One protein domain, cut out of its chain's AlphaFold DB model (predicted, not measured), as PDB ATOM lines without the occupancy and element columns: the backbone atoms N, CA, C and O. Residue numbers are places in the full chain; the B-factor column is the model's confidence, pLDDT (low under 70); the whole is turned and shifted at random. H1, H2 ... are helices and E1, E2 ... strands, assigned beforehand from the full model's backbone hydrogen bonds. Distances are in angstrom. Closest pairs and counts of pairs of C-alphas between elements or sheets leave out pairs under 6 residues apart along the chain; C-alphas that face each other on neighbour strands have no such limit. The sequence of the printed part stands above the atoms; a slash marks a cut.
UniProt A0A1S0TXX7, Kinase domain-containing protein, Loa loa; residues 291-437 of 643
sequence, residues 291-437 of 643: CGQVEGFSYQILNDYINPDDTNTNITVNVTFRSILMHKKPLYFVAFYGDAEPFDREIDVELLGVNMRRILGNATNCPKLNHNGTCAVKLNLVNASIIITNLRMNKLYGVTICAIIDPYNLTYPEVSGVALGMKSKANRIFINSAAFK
ATOM      1  N   CYS A 291     121.624 123.137 120.921       79.06
ATOM      2  CA  CYS A 291     121.836 122.020 119.997       79.06
ATOM      3  C   CYS A 291     122.370 120.760 120.686       79.06
ATOM      4  O   CYS A 291     123.150 120.857 121.626       79.06
ATOM      5  N   GLY A 292     121.971 119.578 120.204       73.00
ATOM      6  CA  GLY A 292     122.455 118.272 120.680       73.00
ATOM      7  C   GLY A 292     121.747 117.720 121.926       73.00
ATOM      8  O   GLY A 292     122.097 116.643 122.394       73.00
ATOM      9  N   GLN A 293     120.739 118.425 122.447       73.81
ATOM     10  CA  GLN A 293     120.007 118.086 123.678       73.81
ATOM     11  C   GLN A 293     118.783 117.202 123.382       73.81
ATOM     12  O   GLN A 293     117.640 117.604 123.619       73.81
ATOM     13  N   VAL A 294     119.012 116.017 122.815       76.75
ATOM     14  CA  VAL A 294     117.945 115.074 122.447       76.75
ATOM     15  C   VAL A 294     118.333 113.624 122.733       76.75
ATOM     16  O   VAL A 294     119.495 113.240 122.603       76.75
ATOM     17  N   GLU A 295     117.338 112.806 123.065       80.69
ATOM     18  CA  GLU A 295     117.463 111.367 123.311       80.69
ATOM     19  C   GLU A 295     116.490 110.564 122.444       80.69
ATOM     20  O   GLU A 295     115.547 111.110 121.866       80.69
ATOM     21  N   GLY A 296     116.718 109.250 122.346       82.06
ATOM     22  CA  GLY A 296     115.825 108.349 121.612       82.06
ATOM     23  C   GLY A 296     115.716 108.681 120.123       82.06
ATOM     24  O   GLY A 296     114.636 108.558 119.552       82.06
ATOM     25  N   PHE A 297     116.807 109.147 119.508       90.62
ATOM     26  CA  PHE A 297     116.838 109.470 118.084       90.62
ATOM     27  C   PHE A 297     116.630 108.209 117.240       90.62
ATOM     28  O   PHE A 297     117.421 107.267 117.301       90.62
ATOM     29  N   SER A 298     115.598 108.218 116.408       92.88
ATOM     30  CA  SER A 298     115.311 107.167 115.435       92.88
ATOM     31  C   SER A 298     114.777 107.781 114.144       92.88
ATOM     32  O   SER A 298     114.355 108.939 114.117       92.88
ATOM     33  N   TYR A 299     114.834 107.032 113.044       94.75
ATOM     34  CA  TYR A 299     114.310 107.499 111.767       94.75
ATOM     35  C   TYR A 299     113.599 106.382 111.007       94.75
ATOM     36  O   TYR A 299     113.983 105.215 111.081       94.75
ATOM     37  N   GLN A 300     112.572 106.767 110.253       93.44
ATOM     38  CA  GLN A 300     111.794 105.894 109.384       93.44
ATOM     39  C   GLN A 300     111.837 106.426 107.952       93.44
ATOM     40  O   GLN A 300     111.683 107.623 107.723       93.44
ATOM     41  N   ILE A 301     112.041 105.538 106.980       91.94
ATOM     42  CA  ILE A 301     112.037 105.901 105.560       91.94
ATOM     43  C   ILE A 301     110.588 106.043 105.085       91.94
ATOM     44  O   ILE A 301     109.767 105.174 105.366       91.94
ATOM     45  N   LEU A 302     110.284 107.142 104.388       91.56
ATOM     46  CA  LEU A 302     108.935 107.466 103.908       91.56
ATOM     47  C   LEU A 302     108.711 107.157 102.419       91.56
ATOM     48  O   LEU A 302     107.599 107.317 101.933       91.56
ATOM     49  N   ASN A 303     109.746 106.768 101.671       89.19
ATOM     50  CA  ASN A 303     109.608 106.446 100.249       89.19
ATOM     51  C   ASN A 303     108.820 105.141 100.046       89.19
ATOM     52  O   ASN A 303     109.205 104.108 100.589       89.19
ATOM     53  N   ASP A 304     107.803 105.173  99.181       78.44
ATOM     54  CA  ASP A 304     106.972 104.000  98.857       78.44
ATOM     55  C   ASP A 304     107.725 102.925  98.050       78.44
ATOM     56  O   ASP A 304     107.459 101.730  98.179       78.44
ATOM     57  N   TYR A 305     108.681 103.339  97.212       78.88
ATOM     58  CA  TYR A 305     109.513 102.447  96.404       78.88
ATOM     59  C   TYR A 305     110.974 102.903  96.417       78.88
ATOM     60  O   TYR A 305     111.272 104.078  96.193       78.88
ATOM     61  N   ILE A 306     111.889 101.962  96.657       81.31
ATOM     62  CA  ILE A 306     113.337 102.189  96.681       81.31
ATOM     63  C   ILE A 306     113.979 101.169  95.745       81.31
ATOM     64  O   ILE A 306     113.880  99.963  95.975       81.31
ATOM     65  N   ASN A 307     114.630 101.649  94.686       80.25
ATOM     66  CA  ASN A 307     115.403 100.793  93.794       80.25
ATOM     67  C   ASN A 307     116.796 100.549  94.406       80.25
ATOM     68  O   ASN A 307     117.583 101.491  94.450       80.25
ATOM     69  N   PRO A 308     117.146  99.326  94.849       76.44
ATOM     70  CA  PRO A 308     118.427  99.057  95.506       76.44
ATOM     71  C   PRO A 308     119.649  99.223  94.592       76.44
ATOM     72  O   PRO A 308     120.764  99.351  95.099       76.44
ATOM     73  N   ASP A 309     119.457  99.200  93.271       78.19
ATOM     74  CA  ASP A 309     120.544  99.309  92.291       78.19
ATOM     75  C   ASP A 309     120.827 100.764  91.877       78.19
ATOM     76  O   ASP A 309     121.873 101.046  91.295       78.19
ATOM     77  N   ASP A 310     119.935 101.703  92.215       82.19
ATOM     78  CA  ASP A 310     120.131 103.135  91.984       82.19
ATOM     79  C   ASP A 310     120.430 103.857  93.303       82.19
ATOM     80  O   ASP A 310     119.543 104.288  94.035       82.19
ATOM     81  N   THR A 311     121.715 104.023  93.616       77.81
ATOM     82  CA  THR A 311     122.154 104.695  94.848       77.81
ATOM     83  C   THR A 311     121.924 106.210  94.845       77.81
ATOM     84  O   THR A 311     122.118 106.852  95.880       77.81
ATOM     85  N   ASN A 312     121.531 106.801  93.709       82.25
ATOM     86  CA  ASN A 312     121.309 108.241  93.573       82.25
ATOM     87  C   ASN A 312     119.861 108.664  93.845       82.25
ATOM     88  O   ASN A 312     119.582 109.864  93.833       82.25
ATOM     89  N   THR A 313     118.950 107.726  94.123       85.25
ATOM     90  CA  THR A 313     117.565 108.060  94.470       85.25
ATOM     91  C   THR A 313     117.501 108.922  95.729       85.25
ATOM     92  O   THR A 313     118.112 108.586  96.747       85.25
ATOM     93  N   ASN A 314     116.706 109.992  95.680       89.38
ATOM     94  CA  ASN A 314     116.445 110.832  96.842       89.38
ATOM     95  C   ASN A 314     115.557 110.093  97.845       89.38
ATOM     96  O   ASN A 314     114.429 109.701  97.539       89.38
ATOM     97  N   ILE A 315     116.058 109.958  99.066       90.50
ATOM     98  CA  ILE A 315     115.349 109.348 100.179       90.50
ATOM     99  C   ILE A 315     114.892 110.432 101.146       90.50
ATOM    100  O   ILE A 315     115.649 111.330 101.524       90.50
ATOM    101  N   THR A 316     113.635 110.311 101.548       93.81
ATOM    102  CA  THR A 316     112.996 111.108 102.580       93.81
ATOM    103  C   THR A 316     112.843 110.257 103.828       93.81
ATOM    104  O   THR A 316     112.331 109.136 103.780       93.81
ATOM    105  N   VAL A 317     113.277 110.798 104.960       94.88
ATOM    106  CA  VAL A 317     113.171 110.149 106.265       94.88
ATOM    107  C   VAL A 317     112.407 111.030 107.238       94.88
ATOM    108  O   VAL A 317     112.594 112.246 107.281       94.88
ATOM    109  N   ASN A 318     111.557 110.408 108.044       95.81
ATOM    110  CA  ASN A 318     110.980 111.028 109.223       95.81
ATOM    111  C   ASN A 318     111.863 110.707 110.424       95.81
ATOM    112  O   ASN A 318     112.015 109.539 110.777       95.81
ATOM    113  N   VAL A 319     112.447 111.728 111.035       95.81
ATOM    114  CA  VAL A 319     113.286 111.606 112.224       95.81
ATOM    115  C   VAL A 319     112.446 111.904 113.452       95.81
ATOM    116  O   VAL A 319     111.830 112.962 113.520       95.81
ATOM    117  N   THR A 320     112.468 111.021 114.444       94.56
ATOM    118  CA  THR A 320     111.778 111.193 115.727       94.56
ATOM    119  C   THR A 320     112.770 111.227 116.881       94.56
ATOM    120  O   THR A 320     113.759 110.495 116.876       94.56
ATOM    121  N   PHE A 321     112.520 112.089 117.865       91.69
ATOM    122  CA  PHE A 321     113.394 112.269 119.024       91.69
ATOM    123  C   PHE A 321     112.632 112.829 120.228       91.69
ATOM    124  O   PHE A 321     111.561 113.430 120.095       91.69
ATOM    125  N   ARG A 322     113.228 112.671 121.411       87.06
ATOM    126  CA  ARG A 322     112.740 113.227 122.672       87.06
ATOM    127  C   ARG A 322     113.631 114.374 123.147       87.06
ATOM    128  O   ARG A 322     114.852 114.246 123.161       87.06
ATOM    129  N   SER A 323     113.029 115.486 123.559       80.62
ATOM    130  CA  SER A 323     113.738 116.621 124.164       80.62
ATOM    131  C   SER A 323     114.059 116.356 125.638       80.62
ATOM    132  O   SER A 323     113.176 115.947 126.392       80.62
ATOM    133  N   ILE A 324     115.295 116.647 126.059       72.94
ATOM    134  CA  ILE A 324     115.746 116.554 127.465       72.94
ATOM    135  C   ILE A 324     115.750 117.908 128.197       72.94
ATOM    136  O   ILE A 324     116.216 118.025 129.329       72.94
ATOM    137  N   LEU A 325     115.208 118.960 127.575       68.06
ATOM    138  CA  LEU A 325     115.094 120.290 128.178       68.06
ATOM    139  C   LEU A 325     113.984 120.309 129.251       68.06
ATOM    140  O   LEU A 325     112.851 120.696 128.980       68.06
ATOM    141  N   MET A 326     114.315 119.901 130.481       49.84
ATOM    142  CA  MET A 326     113.367 119.764 131.606       49.84
ATOM    143  C   MET A 326     112.689 121.086 132.022       49.84
ATOM    144  O   MET A 326     111.505 121.101 132.352       49.84
ATOM    145  N   HIS A 327     113.424 122.206 132.010       57.00
ATOM    146  CA  HIS A 327     112.965 123.488 132.579       57.00
ATOM    147  C   HIS A 327     112.844 124.637 131.567       57.00
ATOM    148  O   HIS A 327     112.356 125.711 131.914       57.00
ATOM    149  N   LYS A 328     113.262 124.433 130.311       65.31
ATOM    150  CA  LYS A 328     113.150 125.431 129.237       65.31
ATOM    151  C   LYS A 328     112.252 124.876 128.140       65.31
ATOM    152  O   LYS A 328     112.593 123.871 127.530       65.31
ATOM    153  N   LYS A 329     111.107 125.518 127.892       73.75
ATOM    154  CA  LYS A 329     110.185 125.122 126.816       73.75
ATOM    155  C   LYS A 329     110.674 125.716 125.489       73.75
ATOM    156  O   LYS A 329     110.653 126.938 125.365       73.75
ATOM    157  N   PRO A 330     111.116 124.901 124.519       82.44
ATOM    158  CA  PRO A 330     111.522 125.415 123.218       82.44
ATOM    159  C   PRO A 330     110.306 125.831 122.384       82.44
ATOM    160  O   PRO A 330     109.218 125.286 122.545       82.44
ATOM    161  N   LEU A 331     110.488 126.787 121.477       88.06
ATOM    162  CA  LEU A 331     109.456 127.259 120.554       88.06
ATOM    163  C   LEU A 331     109.235 126.267 119.406       88.06
ATOM    164  O   LEU A 331     108.098 125.977 119.040       88.06
ATOM    165  N   TYR A 332     110.330 125.767 118.835       91.25
ATOM    166  CA  TYR A 332     110.371 124.765 117.768       91.25
ATOM    167  C   TYR A 332     111.792 124.188 117.651       91.25
ATOM    168  O   TYR A 332     112.717 124.644 118.331       91.25
ATOM    169  N   PHE A 333     111.965 123.180 116.797       91.81
ATOM    170  CA  PHE A 333     113.244 122.514 116.566       91.81
ATOM    171  C   PHE A 333     113.688 122.638 115.110       91.81
ATOM    172  O   PHE A 333     112.875 122.543 114.190       91.81
ATOM    173  N   VAL A 334     114.997 122.777 114.916       91.25
ATOM    174  CA  VAL A 334     115.667 122.790 113.614       91.25
ATOM    175  C   VAL A 334     116.722 121.687 113.598       91.25
ATOM    176  O   VAL A 334     117.583 121.639 114.469       91.25
ATOM    177  N   ALA A 335     116.657 120.789 112.623       92.31
ATOM    178  CA  ALA A 335     117.659 119.767 112.364       92.31
ATOM    179  C   ALA A 335     118.604 120.238 111.258       92.31
ATOM    180  O   ALA A 335     118.166 120.485 110.138       92.31
ATOM    181  N   PHE A 336     119.895 120.320 111.555       90.69
ATOM    182  CA  PHE A 336     120.950 120.514 110.565       90.69
ATOM    183  C   PHE A 336     121.509 119.154 110.179       90.69
ATOM    184  O   PHE A 336     121.900 118.380 111.054       90.69
ATOM    185  N   TYR A 337     121.530 118.853 108.883       92.81
ATOM    186  CA  TYR A 337     122.006 117.570 108.380       92.81
ATOM    187  C   TYR A 337     123.105 117.755 107.344       92.81
ATOM    188  O   TYR A 337     123.144 118.743 106.604       92.81
ATOM    189  N   GLY A 338     124.028 116.801 107.311       91.19
ATOM    190  CA  GLY A 338     125.272 116.983 106.585       91.19
ATOM    191  C   GLY A 338     126.070 115.716 106.340       91.19
ATOM    192  O   GLY A 338     125.732 114.645 106.842       91.19
ATOM    193  N   ASP A 339     127.147 115.872 105.573       91.12
ATOM    194  CA  ASP A 339     128.153 114.831 105.375       91.12
ATOM    195  C   ASP A 339     128.839 114.527 106.710       91.12
ATOM    196  O   ASP A 339     129.264 115.454 107.416       91.12
ATOM    197  N   ALA A 340     128.961 113.243 107.048       91.81
ATOM    198  CA  ALA A 340     129.591 112.816 108.288       91.81
ATOM    199  C   ALA A 340     130.507 111.604 108.110       91.81
ATOM    200  O   ALA A 340     130.329 110.785 107.210       91.81
ATOM    201  N   GLU A 341     131.464 111.495 109.022       90.69
ATOM    202  CA  GLU A 341     132.397 110.378 109.166       90.69
ATOM    203  C   GLU A 341     132.261 109.787 110.579       90.69
ATOM    204  O   GLU A 341     131.853 110.497 111.503       90.69
ATOM    205  N   PRO A 342     132.567 108.499 110.791       87.12
ATOM    206  CA  PRO A 342     132.680 107.963 112.144       87.12
ATOM    207  C   PRO A 342     133.851 108.627 112.891       87.12
ATOM    208  O   PRO A 342     134.819 109.064 112.272       87.12
ATOM    209  N   PHE A 343     133.761 108.723 114.219       80.31
ATOM    210  CA  PHE A 343     134.913 109.091 115.048       80.31
ATOM    211  C   PHE A 343     135.862 107.898 115.211       80.31
ATOM    212  O   PHE A 343     135.413 106.753 115.221       80.31
ATOM    213  N   ASP A 344     137.160 108.171 115.382       75.38
ATOM    214  CA  ASP A 344     138.186 107.128 115.547       75.38
ATOM    215  C   ASP A 344     138.105 106.431 116.915       75.38
ATOM    216  O   ASP A 344     138.427 105.252 117.041       75.38
ATOM    217  N   ARG A 345     137.685 107.164 117.956       65.88
ATOM    218  CA  ARG A 345     137.565 106.653 119.328       65.88
ATOM    219  C   ARG A 345     136.123 106.270 119.628       65.88
ATOM    220  O   ARG A 345     135.213 107.074 119.444       65.88
ATOM    221  N   GLU A 346     135.931 105.080 120.186       66.38
ATOM    222  CA  GLU A 346     134.609 104.535 120.524       66.38
ATOM    223  C   GLU A 346     133.840 105.418 121.524       66.38
ATOM    224  O   GLU A 346     132.644 105.651 121.357       66.38
ATOM    225  N   ILE A 347     134.551 106.031 122.477       53.22
ATOM    226  CA  ILE A 347     133.963 106.967 123.449       53.22
ATOM    227  C   ILE A 347     133.374 108.225 122.788       53.22
ATOM    228  O   ILE A 347     132.337 108.731 123.212       53.22
ATOM    229  N   ASP A 348     133.993 108.712 121.707       57.97
ATOM    230  CA  ASP A 348     133.504 109.880 120.971       57.97
ATOM    231  C   ASP A 348     132.252 109.513 120.152       57.97
ATOM    232  O   ASP A 348     131.359 110.344 119.981       57.97
ATOM    233  N   VAL A 349     132.145 108.262 119.685       69.44
ATOM    234  CA  VAL A 349     130.952 107.753 118.988       69.44
ATOM    235  C   VAL A 349     129.752 107.693 119.931       69.44
ATOM    236  O   VAL A 349     128.653 108.103 119.554       69.44
ATOM    237  N   GLU A 350     129.946 107.224 121.162       64.69
ATOM    238  CA  GLU A 350     128.869 107.127 122.152       64.69
ATOM    239  C   GLU A 350     128.384 108.512 122.621       64.69
ATOM    240  O   GLU A 350     127.178 108.770 122.695       64.69
ATOM    241  N   LEU A 351     129.318 109.441 122.859       60.44
ATOM    242  CA  LEU A 351     129.018 110.785 123.360       60.44
ATOM    243  C   LEU A 351     128.502 111.738 122.268       60.44
ATOM    244  O   LEU A 351     127.495 112.427 122.462       60.44
ATOM    245  N   LEU A 352     129.174 111.787 121.115       66.12
ATOM    246  CA  LEU A 352     128.954 112.797 120.070       66.12
ATOM    247  C   LEU A 352     128.260 112.242 118.818       66.12
ATOM    248  O   LEU A 352     127.783 113.024 117.990       66.12
ATOM    249  N   GLY A 353     128.145 110.919 118.682       81.62
ATOM    250  CA  GLY A 353     127.533 110.259 117.533       81.62
ATOM    251  C   GLY A 353     128.488 110.164 116.344       81.62
ATOM    252  O   GLY A 353     129.336 109.278 116.293       81.62
ATOM    253  N   VAL A 354     128.329 111.041 115.350       86.69
ATOM    254  CA  VAL A 354     129.176 111.074 114.144       86.69
ATOM    255  C   VAL A 354     129.844 112.427 113.940       86.69
ATOM    256  O   VAL A 354     129.321 113.475 114.312       86.69
ATOM    257  N   ASN A 355     131.005 112.422 113.300       84.06
ATOM    258  CA  ASN A 355     131.756 113.625 112.994       84.06
ATOM    259  C   ASN A 355     131.156 114.337 111.779       84.06
ATOM    260  O   ASN A 355     131.471 114.003 110.636       84.06
ATOM    261  N   MET A 356     130.299 115.334 112.009       83.69
ATOM    262  CA  MET A 356     129.769 116.155 110.920       83.69
ATOM    263  C   MET A 356     130.877 117.050 110.339       83.69
ATOM    264  O   MET A 356     131.512 117.832 111.055       83.69
ATOM    265  N   ARG A 357     131.125 116.909 109.031       82.69
ATOM    266  CA  ARG A 357     132.153 117.651 108.279       82.69
ATOM    267  C   ARG A 357     131.575 118.873 107.583       82.69
ATOM    268  O   ARG A 357     132.204 119.924 107.570       82.69
ATOM    269  N   ARG A 358     130.391 118.727 106.988       85.00
ATOM    270  CA  ARG A 358     129.765 119.768 106.169       85.00
ATOM    271  C   ARG A 358     128.253 119.712 106.289       85.00
ATOM    272  O   ARG A 358     127.667 118.669 106.018       85.00
ATOM    273  N   ILE A 359     127.628 120.840 106.618       87.00
ATOM    274  CA  ILE A 359     126.168 120.987 106.592       87.00
ATOM    275  C   ILE A 359     125.710 121.064 105.133       87.00
ATOM    276  O   ILE A 359     126.234 121.862 104.357       87.00
ATOM    277  N   LEU A 360     124.739 120.232 104.765       89.94
ATOM    278  CA  LEU A 360     124.115 120.227 103.438       89.94
ATOM    279  C   LEU A 360     122.791 120.992 103.430       89.94
ATOM    280  O   LEU A 360     122.439 121.596 102.420       89.94
ATOM    281  N   GLY A 361     122.065 120.972 104.546       89.12
ATOM    282  CA  GLY A 361     120.791 121.664 104.673       89.12
ATOM    283  C   GLY A 361     120.247 121.643 106.094       89.12
ATOM    284  O   GLY A 361     120.855 121.092 107.018       89.12
ATOM    285  N   ASN A 362     119.078 122.255 106.259       91.94
ATOM    286  CA  ASN A 362     118.312 122.217 107.493       91.94
ATOM    287  C   ASN A 362     116.856 121.806 107.233       91.94
ATOM    288  O   ASN A 362     116.353 121.872 106.113       91.94
ATOM    289  N   ALA A 363     116.198 121.332 108.280       93.25
ATOM    290  CA  ALA A 363     114.786 120.993 108.295       93.25
ATOM    291  C   ALA A 363     114.191 121.423 109.637       93.25
ATOM    292  O   ALA A 363     114.888 121.446 110.646       93.25
ATOM    293  N   THR A 364     112.911 121.774 109.675       92.94
ATOM    294  CA  THR A 364     112.242 122.245 110.896       92.94
ATOM    295  C   THR A 364     110.947 121.481 111.113       92.94
ATOM    296  O   THR A 364     110.295 121.074 110.151       92.94
ATOM    297  N   ASN A 365     110.558 121.288 112.373       92.19
ATOM    298  CA  ASN A 365     109.228 120.771 112.695       92.19
ATOM    299  C   ASN A 365     108.144 121.860 112.633       92.19
ATOM    300  O   ASN A 365     106.966 121.550 112.784       92.19
ATOM    301  N   CYS A 366     108.529 123.122 112.423       90.56
ATOM    302  CA  CYS A 366     107.608 124.238 112.297       90.56
ATOM    303  C   CYS A 366     107.440 124.667 110.829       90.56
ATOM    304  O   CYS A 366     108.307 125.361 110.296       90.56
ATOM    305  N   PRO A 367     106.323 124.319 110.168       85.88
ATOM    306  CA  PRO A 367     106.115 124.648 108.757       85.88
ATOM    307  C   PRO A 367     105.799 126.132 108.510       85.88
ATOM    308  O   PRO A 367     106.028 126.626 107.409       85.88
ATOM    309  N   LYS A 368     105.265 126.857 109.506       87.44
ATOM    310  CA  LYS A 368     104.917 128.281 109.383       87.44
ATOM    311  C   LYS A 368     105.206 129.035 110.681       87.44
ATOM    312  O   LYS A 368     104.714 128.648 111.740       87.44
ATOM    313  N   LEU A 369     105.966 130.124 110.578       87.94
ATOM    314  CA  LEU A 369     106.305 131.024 111.684       87.94
ATOM    315  C   LEU A 369     105.336 132.212 111.742       87.94
ATOM    316  O   LEU A 369     104.951 132.765 110.712       87.94
ATOM    317  N   ASN A 370     104.958 132.606 112.955       85.88
ATOM    318  CA  ASN A 370     104.223 133.836 113.232       85.88
ATOM    319  C   ASN A 370     105.177 135.046 113.258       85.88
ATOM    320  O   ASN A 370     106.382 134.893 113.458       85.88
ATOM    321  N   HIS A 371     104.638 136.267 113.157       81.62
ATOM    322  CA  HIS A 371     105.432 137.508 113.235       81.62
ATOM    323  C   HIS A 371     106.210 137.683 114.551       81.62
ATOM    324  O   HIS A 371     107.203 138.398 114.583       81.62
ATOM    325  N   ASN A 372     105.789 137.017 115.629       78.44
ATOM    326  CA  ASN A 372     106.466 137.023 116.929       78.44
ATOM    327  C   ASN A 372     107.543 135.922 117.075       78.44
ATOM    328  O   ASN A 372     108.021 135.686 118.181       78.44
ATOM    329  N   GLY A 373     107.873 135.195 116.000       78.31
ATOM    330  CA  GLY A 373     108.874 134.120 116.005       78.31
ATOM    331  C   GLY A 373     108.414 132.798 116.641       78.31
ATOM    332  O   GLY A 373     109.216 131.877 116.784       78.31
ATOM    333  N   THR A 374     107.132 132.674 117.004       83.75
ATOM    334  CA  THR A 374     106.529 131.414 117.485       83.75
ATOM    335  C   THR A 374     105.991 130.570 116.333       83.75
ATOM    336  O   THR A 374     105.690 131.091 115.255       83.75
ATOM    337  N   CYS A 375     105.834 129.261 116.544       87.25
ATOM    338  CA  CYS A 375     105.246 128.402 115.523       87.25
ATOM    339  C   CYS A 375     103.727 128.603 115.408       87.25
ATOM    340  O   CYS A 375     103.023 128.618 116.417       87.25
ATOM    341  N   ALA A 376     103.211 128.704 114.180       87.00
ATOM    342  CA  ALA A 376     101.776 128.837 113.917       87.00
ATOM    343  C   ALA A 376     100.985 127.557 114.244       87.00
ATOM    344  O   ALA A 376      99.773 127.606 114.445       87.00
ATOM    345  N   VAL A 377     101.665 126.407 114.290       85.62
ATOM    346  CA  VAL A 377     101.076 125.096 114.581       85.62
ATOM    347  C   VAL A 377     101.427 124.682 116.008       85.62
ATOM    348  O   VAL A 377     102.542 124.907 116.475       85.62
ATOM    349  N   LYS A 378     100.484 124.042 116.706       82.69
ATOM    350  CA  LYS A 378     100.732 123.460 118.029       82.69
ATOM    351  C   LYS A 378     101.648 122.240 117.891       82.69
ATOM    352  O   LYS A 378     101.251 121.233 117.313       82.69
ATOM    353  N   LEU A 379     102.856 122.334 118.438       84.50
ATOM    354  CA  LEU A 379     103.869 121.280 118.371       84.50
ATOM    355  C   LEU A 379     103.884 120.424 119.641       84.50
ATOM    356  O   LEU A 379     103.661 120.924 120.746       84.50
ATOM    357  N   ASN A 380     104.212 119.139 119.489       82.44
ATOM    358  CA  ASN A 380     104.665 118.322 120.609       82.44
ATOM    359  C   ASN A 380     106.152 118.616 120.849       82.44
ATOM    360  O   ASN A 380     107.002 118.281 120.028       82.44
ATOM    361  N   LEU A 381     106.447 119.292 121.959       82.31
ATOM    362  CA  LEU A 381     107.798 119.744 122.303       82.31
ATOM    363  C   LEU A 381     108.593 118.713 123.119       82.31
ATOM    364  O   LEU A 381     109.779 118.920 123.370       82.31
ATOM    365  N   VAL A 382     107.940 117.623 123.538       82.19
ATOM    366  CA  VAL A 382     108.569 116.519 124.272       82.19
ATOM    367  C   VAL A 382     109.004 115.438 123.295       82.19
ATOM    368  O   VAL A 382     110.182 115.114 123.263       82.19
ATOM    369  N   ASN A 383     108.074 114.936 122.476       87.44
ATOM    370  CA  ASN A 383     108.342 113.958 121.422       87.44
ATOM    371  C   ASN A 383     108.096 114.631 120.073       87.44
ATOM    372  O   ASN A 383     106.946 114.803 119.663       87.44
ATOM    373  N   ALA A 384     109.173 115.050 119.419       89.81
ATOM    374  CA  ALA A 384     109.113 115.814 118.185       89.81
ATOM    375  C   ALA A 384     109.564 114.966 116.991       89.81
ATOM    376  O   ALA A 384     110.344 114.022 117.125       89.81
ATOM    377  N   SER A 385     109.063 115.333 115.813       93.44
ATOM    378  CA  SER A 385     109.431 114.717 114.544       93.44
ATOM    379  C   SER A 385     109.817 115.772 113.511       93.44
ATOM    380  O   SER A 385     109.172 116.820 113.435       93.44
ATOM    381  N   ILE A 386     110.847 115.503 112.712       95.00
ATOM    382  CA  ILE A 386     111.319 116.370 111.627       95.00
ATOM    383  C   ILE A 386     111.504 115.526 110.367       95.00
ATOM    384  O   ILE A 386     112.144 114.477 110.400       95.00
ATOM    385  N   ILE A 387     110.980 116.009 109.242       95.12
ATOM    386  CA  ILE A 387     111.138 115.357 107.939       95.12
ATOM    387  C   ILE A 387     112.399 115.902 107.267       95.12
ATOM    388  O   ILE A 387     112.524 117.108 107.062       95.12
ATOM    389  N   ILE A 388     113.317 115.008 106.906       95.25
ATOM    390  CA  ILE A 388     114.541 115.321 106.164       95.25
ATOM    391  C   ILE A 388     114.436 114.688 104.778       95.25
ATOM    392  O   ILE A 388     114.156 113.498 104.649       95.25
ATOM    393  N   THR A 389     114.657 115.485 103.739       92.69
ATOM    394  CA  THR A 389     114.580 115.076 102.329       92.69
ATOM    395  C   THR A 389     115.970 115.054 101.690       92.69
ATOM    396  O   THR A 389     116.942 115.540 102.266       92.69
ATOM    397  N   ASN A 390     116.067 114.508 100.472       89.94
ATOM    398  CA  ASN A 390     117.283 114.520  99.645       89.94
ATOM    399  C   ASN A 390     118.491 113.771 100.245       89.94
ATOM    400  O   ASN A 390     119.646 114.129  99.993       89.94
ATOM    401  N   LEU A 391     118.245 112.706 101.011       91.88
ATOM    402  CA  LEU A 391     119.291 111.781 101.456       91.88
ATOM    403  C   LEU A 391     119.586 110.728 100.380       91.88
ATOM    404  O   LEU A 391     118.752 110.466  99.518       91.88
ATOM    405  N   ARG A 392     120.769 110.110 100.424       90.69
ATOM    406  CA  ARG A 392     121.194 109.058  99.482       90.69
ATOM    407  C   ARG A 392     121.556 107.762 100.202       90.69
ATOM    408  O   ARG A 392     121.924 107.782 101.377       90.69
ATOM    409  N   MET A 393     121.483 106.640  99.488       88.75
ATOM    410  CA  MET A 393     121.899 105.335 100.016       88.75
ATOM    411  C   MET A 393     123.420 105.214 100.111       88.75
ATOM    412  O   MET A 393     124.158 105.883  99.391       88.75
ATOM    413  N   ASN A 394     123.881 104.319 100.988       89.12
ATOM    414  CA  ASN A 394     125.292 103.993 101.226       89.12
ATOM    415  C   ASN A 394     126.164 105.210 101.577       89.12
ATOM    416  O   ASN A 394     127.379 105.185 101.389       89.12
ATOM    417  N   LYS A 395     125.553 106.273 102.101       91.56
ATOM    418  CA  LYS A 395     126.236 107.485 102.532       91.56
ATOM    419  C   LYS A 395     125.884 107.782 103.983       91.56
ATOM    420  O   LYS A 395     124.723 107.685 104.378       91.56
ATOM    421  N   LEU A 396     126.904 108.101 104.776       93.75
ATOM    422  CA  LEU A 396     126.745 108.441 106.182       93.75
ATOM    423  C   LEU A 396     126.394 109.923 106.319       93.75
ATOM    424  O   LEU A 396     127.120 110.797 105.841       93.75
ATOM    425  N   TYR A 397     125.281 110.183 106.993       94.75
ATOM    426  CA  TYR A 397     124.830 111.521 107.333       94.75
ATOM    427  C   TYR A 397     124.840 111.713 108.846       94.75
ATOM    428  O   TYR A 397     124.501 110.804 109.609       94.75
ATOM    429  N   GLY A 398     125.205 112.919 109.269       92.44
ATOM    430  CA  GLY A 398     125.037 113.380 110.642       92.44
ATOM    431  C   GLY A 398     123.858 114.337 110.734       92.44
ATOM    432  O   GLY A 398     123.658 115.141 109.823       92.44
ATOM    433  N   VAL A 399     123.107 114.278 111.836       93.06
ATOM    434  CA  VAL A 399     121.976 115.174 112.112       93.06
ATOM    435  C   VAL A 399     122.076 115.771 113.511       93.06
ATOM    436  O   VAL A 399     121.931 115.069 114.515       93.06
ATOM    437  N   THR A 400     122.255 117.084 113.576       88.81
ATOM    438  CA  THR A 400     122.262 117.862 114.818       88.81
ATOM    439  C   THR A 400     120.915 118.547 114.988       88.81
ATOM    440  O   THR A 400     120.508 119.340 114.142       88.81
ATOM    441  N   ILE A 401     120.226 118.278 116.098       88.56
ATOM    442  CA  ILE A 401     118.941 118.912 116.417       88.56
ATOM    443  C   ILE A 401     119.165 120.082 117.375       88.56
ATOM    444  O   ILE A 401     119.775 119.915 118.430       88.56
ATOM    445  N   CYS A 402     118.639 121.246 117.009       85.69
ATOM    446  CA  CYS A 402     118.707 122.499 117.745       85.69
ATOM    447  C   CYS A 402     117.319 122.957 118.183       85.69
ATOM    448  O   CYS A 402     116.399 123.054 117.374       85.69
ATOM    449  N   ALA A 403     117.177 123.265 119.465       86.31
ATOM    450  CA  ALA A 403     115.968 123.798 120.065       86.31
ATOM    451  C   ALA A 403     116.028 125.331 120.079       86.31
ATOM    452  O   ALA A 403     116.949 125.910 120.660       86.31
ATOM    453  N   ILE A 404     115.053 125.993 119.458       86.19
ATOM    454  CA  ILE A 404     114.948 127.455 119.474       86.19
ATOM    455  C   ILE A 404     114.242 127.879 120.756       86.19
ATOM    456  O   ILE A 404     113.133 127.423 121.025       86.19
ATOM    457  N   ILE A 405     114.879 128.736 121.550       81.50
ATOM    458  CA  ILE A 405     114.366 129.163 122.864       81.50
ATOM    459  C   ILE A 405     113.969 130.636 122.852       81.50
ATOM    460  O   ILE A 405     113.003 131.009 123.510       81.50
ATOM    461  N   ASP A 406     114.678 131.452 122.078       79.31
ATOM    462  CA  ASP A 406     114.447 132.885 121.955       79.31
ATOM    463  C   ASP A 406     114.266 133.249 120.472       79.31
ATOM    464  O   ASP A 406     115.111 132.876 119.651       79.31
ATOM    465  N   PRO A 407     113.184 133.951 120.089       81.38
ATOM    466  CA  PRO A 407     112.976 134.350 118.702       81.38
ATOM    467  C   PRO A 407     113.927 135.472 118.246       81.38
ATOM    468  O   PRO A 407     114.076 135.677 117.044       81.38
ATOM    469  N   TYR A 408     114.575 136.184 119.174       78.94
ATOM    470  CA  TYR A 408     115.458 137.318 118.889       78.94
ATOM    471  C   TYR A 408     116.938 136.928 118.783       78.94
ATOM    472  O   TYR A 408     117.758 137.752 118.383       78.94
ATOM    473  N   ASN A 409     117.299 135.677 119.101       78.31
ATOM    474  CA  ASN A 409     118.663 135.173 118.963       78.31
ATOM    475  C   ASN A 409     118.687 133.786 118.299       78.31
ATOM    476  O   ASN A 409     118.556 132.755 118.954       78.31
ATOM    477  N   LEU A 410     118.893 133.778 116.978       77.69
ATOM    478  CA  LEU A 410     118.951 132.575 116.134       77.69
ATOM    479  C   LEU A 410     120.386 132.216 115.711       77.69
ATOM    480  O   LEU A 410     120.597 131.609 114.662       77.69
ATOM    481  N   THR A 411     121.388 132.629 116.488       74.56
ATOM    482  CA  THR A 411     122.795 132.336 116.177       74.56
ATOM    483  C   THR A 411     123.105 130.857 116.409       74.56
ATOM    484  O   THR A 411     123.121 130.378 117.538       74.56
ATOM    485  N   TYR A 412     123.325 130.104 115.332       68.38
ATOM    486  CA  TYR A 412     123.610 128.671 115.421       68.38
ATOM    487  C   TYR A 412     125.083 128.400 115.769       68.38
ATOM    488  O   TYR A 412     125.953 129.155 115.333       68.38
ATOM    489  N   PRO A 413     125.386 127.309 116.496       62.59
ATOM    490  CA  PRO A 413     126.763 126.876 116.717       62.59
ATOM    491  C   PRO A 413     127.447 126.504 115.396       62.59
ATOM    492  O   PRO A 413     126.832 125.870 114.535       62.59
ATOM    493  N   GLU A 414     128.727 126.844 115.245       63.28
ATOM    494  CA  GLU A 414     129.525 126.384 114.106       63.28
ATOM    495  C   GLU A 414     129.732 124.862 114.167       63.28
ATOM    496  O   GLU A 414     130.062 124.296 115.207       63.28
ATOM    497  N   VAL A 415     129.523 124.180 113.038       61.53
ATOM    498  CA  VAL A 415     129.584 122.704 112.953       61.53
ATOM    499  C   VAL A 415     130.835 122.216 112.203       61.53
ATOM    500  O   VAL A 415     131.261 121.072 112.365       61.53
ATOM    501  N   SER A 416     131.470 123.090 111.414       56.12
ATOM    502  CA  SER A 416     132.667 122.800 110.614       56.12
ATOM    503  C   SER A 416     133.842 123.667 111.066       56.12
ATOM    504  O   SER A 416     133.651 124.836 111.369       56.12
ATOM    505  N   GLY A 417     135.057 123.110 111.093       52.94
ATOM    506  CA  GLY A 417     136.284 123.848 111.443       52.94
ATOM    507  C   GLY A 417     136.513 124.086 112.940       52.94
ATOM    508  O   GLY A 417     137.556 124.611 113.315       52.94
ATOM    509  N   VAL A 418     135.585 123.657 113.797       51.12
ATOM    510  CA  VAL A 418     135.686 123.810 115.252       51.12
ATOM    511  C   VAL A 418     136.340 122.576 115.882       51.12
ATOM    512  O   VAL A 418     136.140 121.450 115.411       51.12
ATOM    513  N   ALA A 419     137.132 122.786 116.939       45.62
ATOM    514  CA  ALA A 419     137.765 121.709 117.702       45.62
ATOM    515  C   ALA A 419     136.724 120.656 118.129       45.62
ATOM    516  O   ALA A 419     135.570 120.999 118.371       45.62
ATOM    517  N   LEU A 420     137.120 119.379 118.249       45.06
ATOM    518  CA  LEU A 420     136.226 118.270 118.639       45.06
ATOM    519  C   LEU A 420     135.411 118.607 119.899       45.06
ATOM    520  O   LEU A 420     134.204 118.390 119.945       45.06
ATOM    521  N   GLY A 421     136.089 119.273 120.836       42.56
ATOM    522  CA  GLY A 421     135.559 119.844 122.064       42.56
ATOM    523  C   GLY A 421     134.495 120.938 121.908       42.56
ATOM    524  O   GLY A 421     134.051 121.474 122.902       42.56
ATOM    525  N   MET A 422     134.126 121.356 120.699       44.91
ATOM    526  CA  MET A 422     133.153 122.431 120.441       44.91
ATOM    527  C   MET A 422     131.999 121.981 119.519       44.91
ATOM    528  O   MET A 422     131.159 122.787 119.123       44.91
ATOM    529  N   LYS A 423     131.948 120.685 119.165       55.62
ATOM    530  CA  LYS A 423     130.937 120.099 118.275       55.62
ATOM    531  C   LYS A 423     129.714 119.582 119.032       55.62
ATOM    532  O   LYS A 423     129.818 118.743 119.919       55.62
ATOM    533  N   SER A 424     128.529 120.024 118.625       67.31
ATOM    534  CA  SER A 424     127.266 119.468 119.127       67.31
ATOM    535  C   SER A 424     127.047 118.028 118.645       67.31
ATOM    536  O   SER A 424     127.439 117.677 117.530       67.31
ATOM    537  N   LYS A 425     126.387 117.202 119.472       77.00
ATOM    538  CA  LYS A 425     126.048 115.812 119.134       77.00
ATOM    539  C   LYS A 425     125.311 115.743 117.795       77.00
ATOM    540  O   LYS A 425     124.269 116.383 117.620       77.00
ATOM    541  N   ALA A 426     125.831 114.924 116.886       85.62
ATOM    542  CA  ALA A 426     125.237 114.655 115.587       85.62
ATOM    543  C   ALA A 426     124.830 113.182 115.515       85.62
ATOM    544  O   ALA A 426     125.660 112.277 115.562       85.62
ATOM    545  N   ASN A 427     123.531 112.930 115.398       90.19
ATOM    546  CA  ASN A 427     122.995 111.579 115.322       90.19
ATOM    547  C   ASN A 427     123.228 110.977 113.936       90.19
ATOM    548  O   ASN A 427     123.147 111.673 112.922       90.19
ATOM    549  N   ARG A 428     123.500 109.672 113.890       93.25
ATOM    550  CA  ARG A 428     123.816 108.969 112.643       93.25
ATOM    551  C   ARG A 428     122.557 108.642 111.837       93.25
ATOM    552  O   ARG A 428     121.593 108.099 112.377       93.25
ATOM    553  N   ILE A 429     122.609 108.862 110.527       94.75
ATOM    554  CA  ILE A 429     121.676 108.289 109.551       94.75
ATOM    555  C   ILE A 429     122.501 107.579 108.476       94.75
ATOM    556  O   ILE A 429     123.366 108.184 107.845       94.75
ATOM    557  N   PHE A 430     122.239 106.288 108.269       93.75
ATOM    558  CA  PHE A 430     122.909 105.480 107.250       93.75
ATOM    559  C   PHE A 430     121.937 104.459 106.666       93.75
ATOM    560  O   PHE A 430     121.498 103.544 107.360       93.75
ATOM    561  N   ILE A 431     121.621 104.609 105.381       90.56
ATOM    562  CA  ILE A 431     120.636 103.777 104.689       90.56
ATOM    563  C   ILE A 431     121.377 102.810 103.768       90.56
ATOM    564  O   ILE A 431     121.960 103.222 102.766       90.56
ATOM    565  N   ASN A 432     121.372 101.524 104.121       89.38
ATOM    566  CA  ASN A 432     122.095 100.494 103.383       89.38
ATOM    567  C   ASN A 432     121.259  99.952 102.211       89.38
ATOM    568  O   ASN A 432     120.217  99.337 102.427       89.38
ATOM    569  N   SER A 433     121.755 100.107 100.982       84.44
ATOM    570  CA  SER A 433     121.134  99.543  99.768       84.44
ATOM    571  C   SER A 433     120.996  98.013  99.804       84.44
ATOM    572  O   SER A 433     120.040  97.466  99.255       84.44
ATOM    573  N   ALA A 434     121.904  97.306 100.490       82.44
ATOM    574  CA  ALA A 434     121.870  95.848 100.594       82.44
ATOM    575  C   ALA A 434     120.628  95.341 101.342       82.44
ATOM    576  O   ALA A 434     120.138  94.260 101.028       82.44
ATOM    577  N   ALA A 435     120.077  96.138 102.264       80.75
ATOM    578  CA  ALA A 435     118.852  95.791 102.984       80.75
ATOM    579  C   ALA A 435     117.619  95.719 102.060       80.75
ATOM    580  O   ALA A 435     116.649  95.040 102.384       80.75
ATOM    581  N   PHE A 436     117.664  96.382 100.897       78.69
ATOM    582  CA  PHE A 436     116.562  96.444  99.931       78.69
ATOM    583  C   PHE A 436     116.747  95.498  98.736       78.69
ATOM    584  O   PHE A 436     115.856  95.383  97.890       78.69
ATOM    585  N   LYS A 437     117.880  94.787  98.642       76.88
ATOM    586  CA  LYS A 437     118.092  93.798  97.579       76.88
ATOM    587  C   LYS A 437     117.202  92.582  97.818       76.88
ATOM    588  O   LYS A 437     117.452  91.756  98.690       76.88
TER     589      LYS A 437
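Overview. This is residues 291 to 437 of the 643 residues of the protein "Kinase domain-containing protein" of Loa loa (UniProt A0A1S0TXX7). Two strongly twisted sheets stand face to face as a sandwich, E4, E3, E6 and E7 in one and E1, E2 and E5 in the other, their strands crossed at 58 degrees. The short helix H1 only grazes the larger sheet, H2 lies far from the core among the last residues, and long loops, among them residues 405 to 426, join the strands. The printed part has 147 residues with seven named strands and two named helices, in the order E1 E2 E3 H1 E4 E5 E6 E7 H2; the sheets, ordered E4 - E3 - E6 - E7 and E1 - E2 - E5, are antiparallel throughout. The class is mostly strand, with under half of the residues in named elements. The whole is compact, with a radius of gyration of the C-alphas of 15.8 A and spans of 47 by 37 by 24 A.

Arrangement. E1, residues 294 to 301, and E2, residues 315 to 323, form an antiparallel hairpin, with N 298 and O 320 3.0 A apart. E5, residues 383 to 391, is the other antiparallel neighbour of E2, with N 319 and O 386 at 2.8 A. In the other sheet, E3, residues 332 to 341, bends by 56 degrees at residue 338, and E4, residues 355 to 364, bends by 91 degrees at residue 358; N 337 and O 361 are 3.0 A apart. E6, residues 396 to 404, is antiparallel to E3, with N 336 and O 400 at 2.8 A, and forms a hairpin with E7, residues 427 to 430, with N 399 and O 427 at 2.8 A. Between the sheets, the closest C-alphas of E4 and E5 are those of Thr 364 and Ile 386, 6.0 A apart. H1, residues 346 to 352, only grazes the larger sheet with residues 348 to 352; H2, residues 433 to 436, is on neither sheet. Every O i to N i+4 pair in H1 is within hydrogen-bond range; H2 is too short for such a pair.

Along the chain. E1 begins at C-alpha 294, (117.945, 115.074, 122.447), and spans 20.1 A; E2 spans 25.1 A, E3 27.7 A, E4 21.4 A, E5 22.9 A and E6 26.0 A. H1 begins at C-alpha 346, (134.609, 104.535, 120.524). H2 ends at C-alpha 436, (116.562, 96.444, 99.931).

Size, cuts and confidence. The C-alphas farthest apart, of Asn 372 and Lys 437, are 48.8 A apart. The printed part has no cut. The links E1 to E2, E4 to E5 and E6 to E7 are long. Confidence is under 70 in residues 325 to 328, 345 to 352 and 412 to 424.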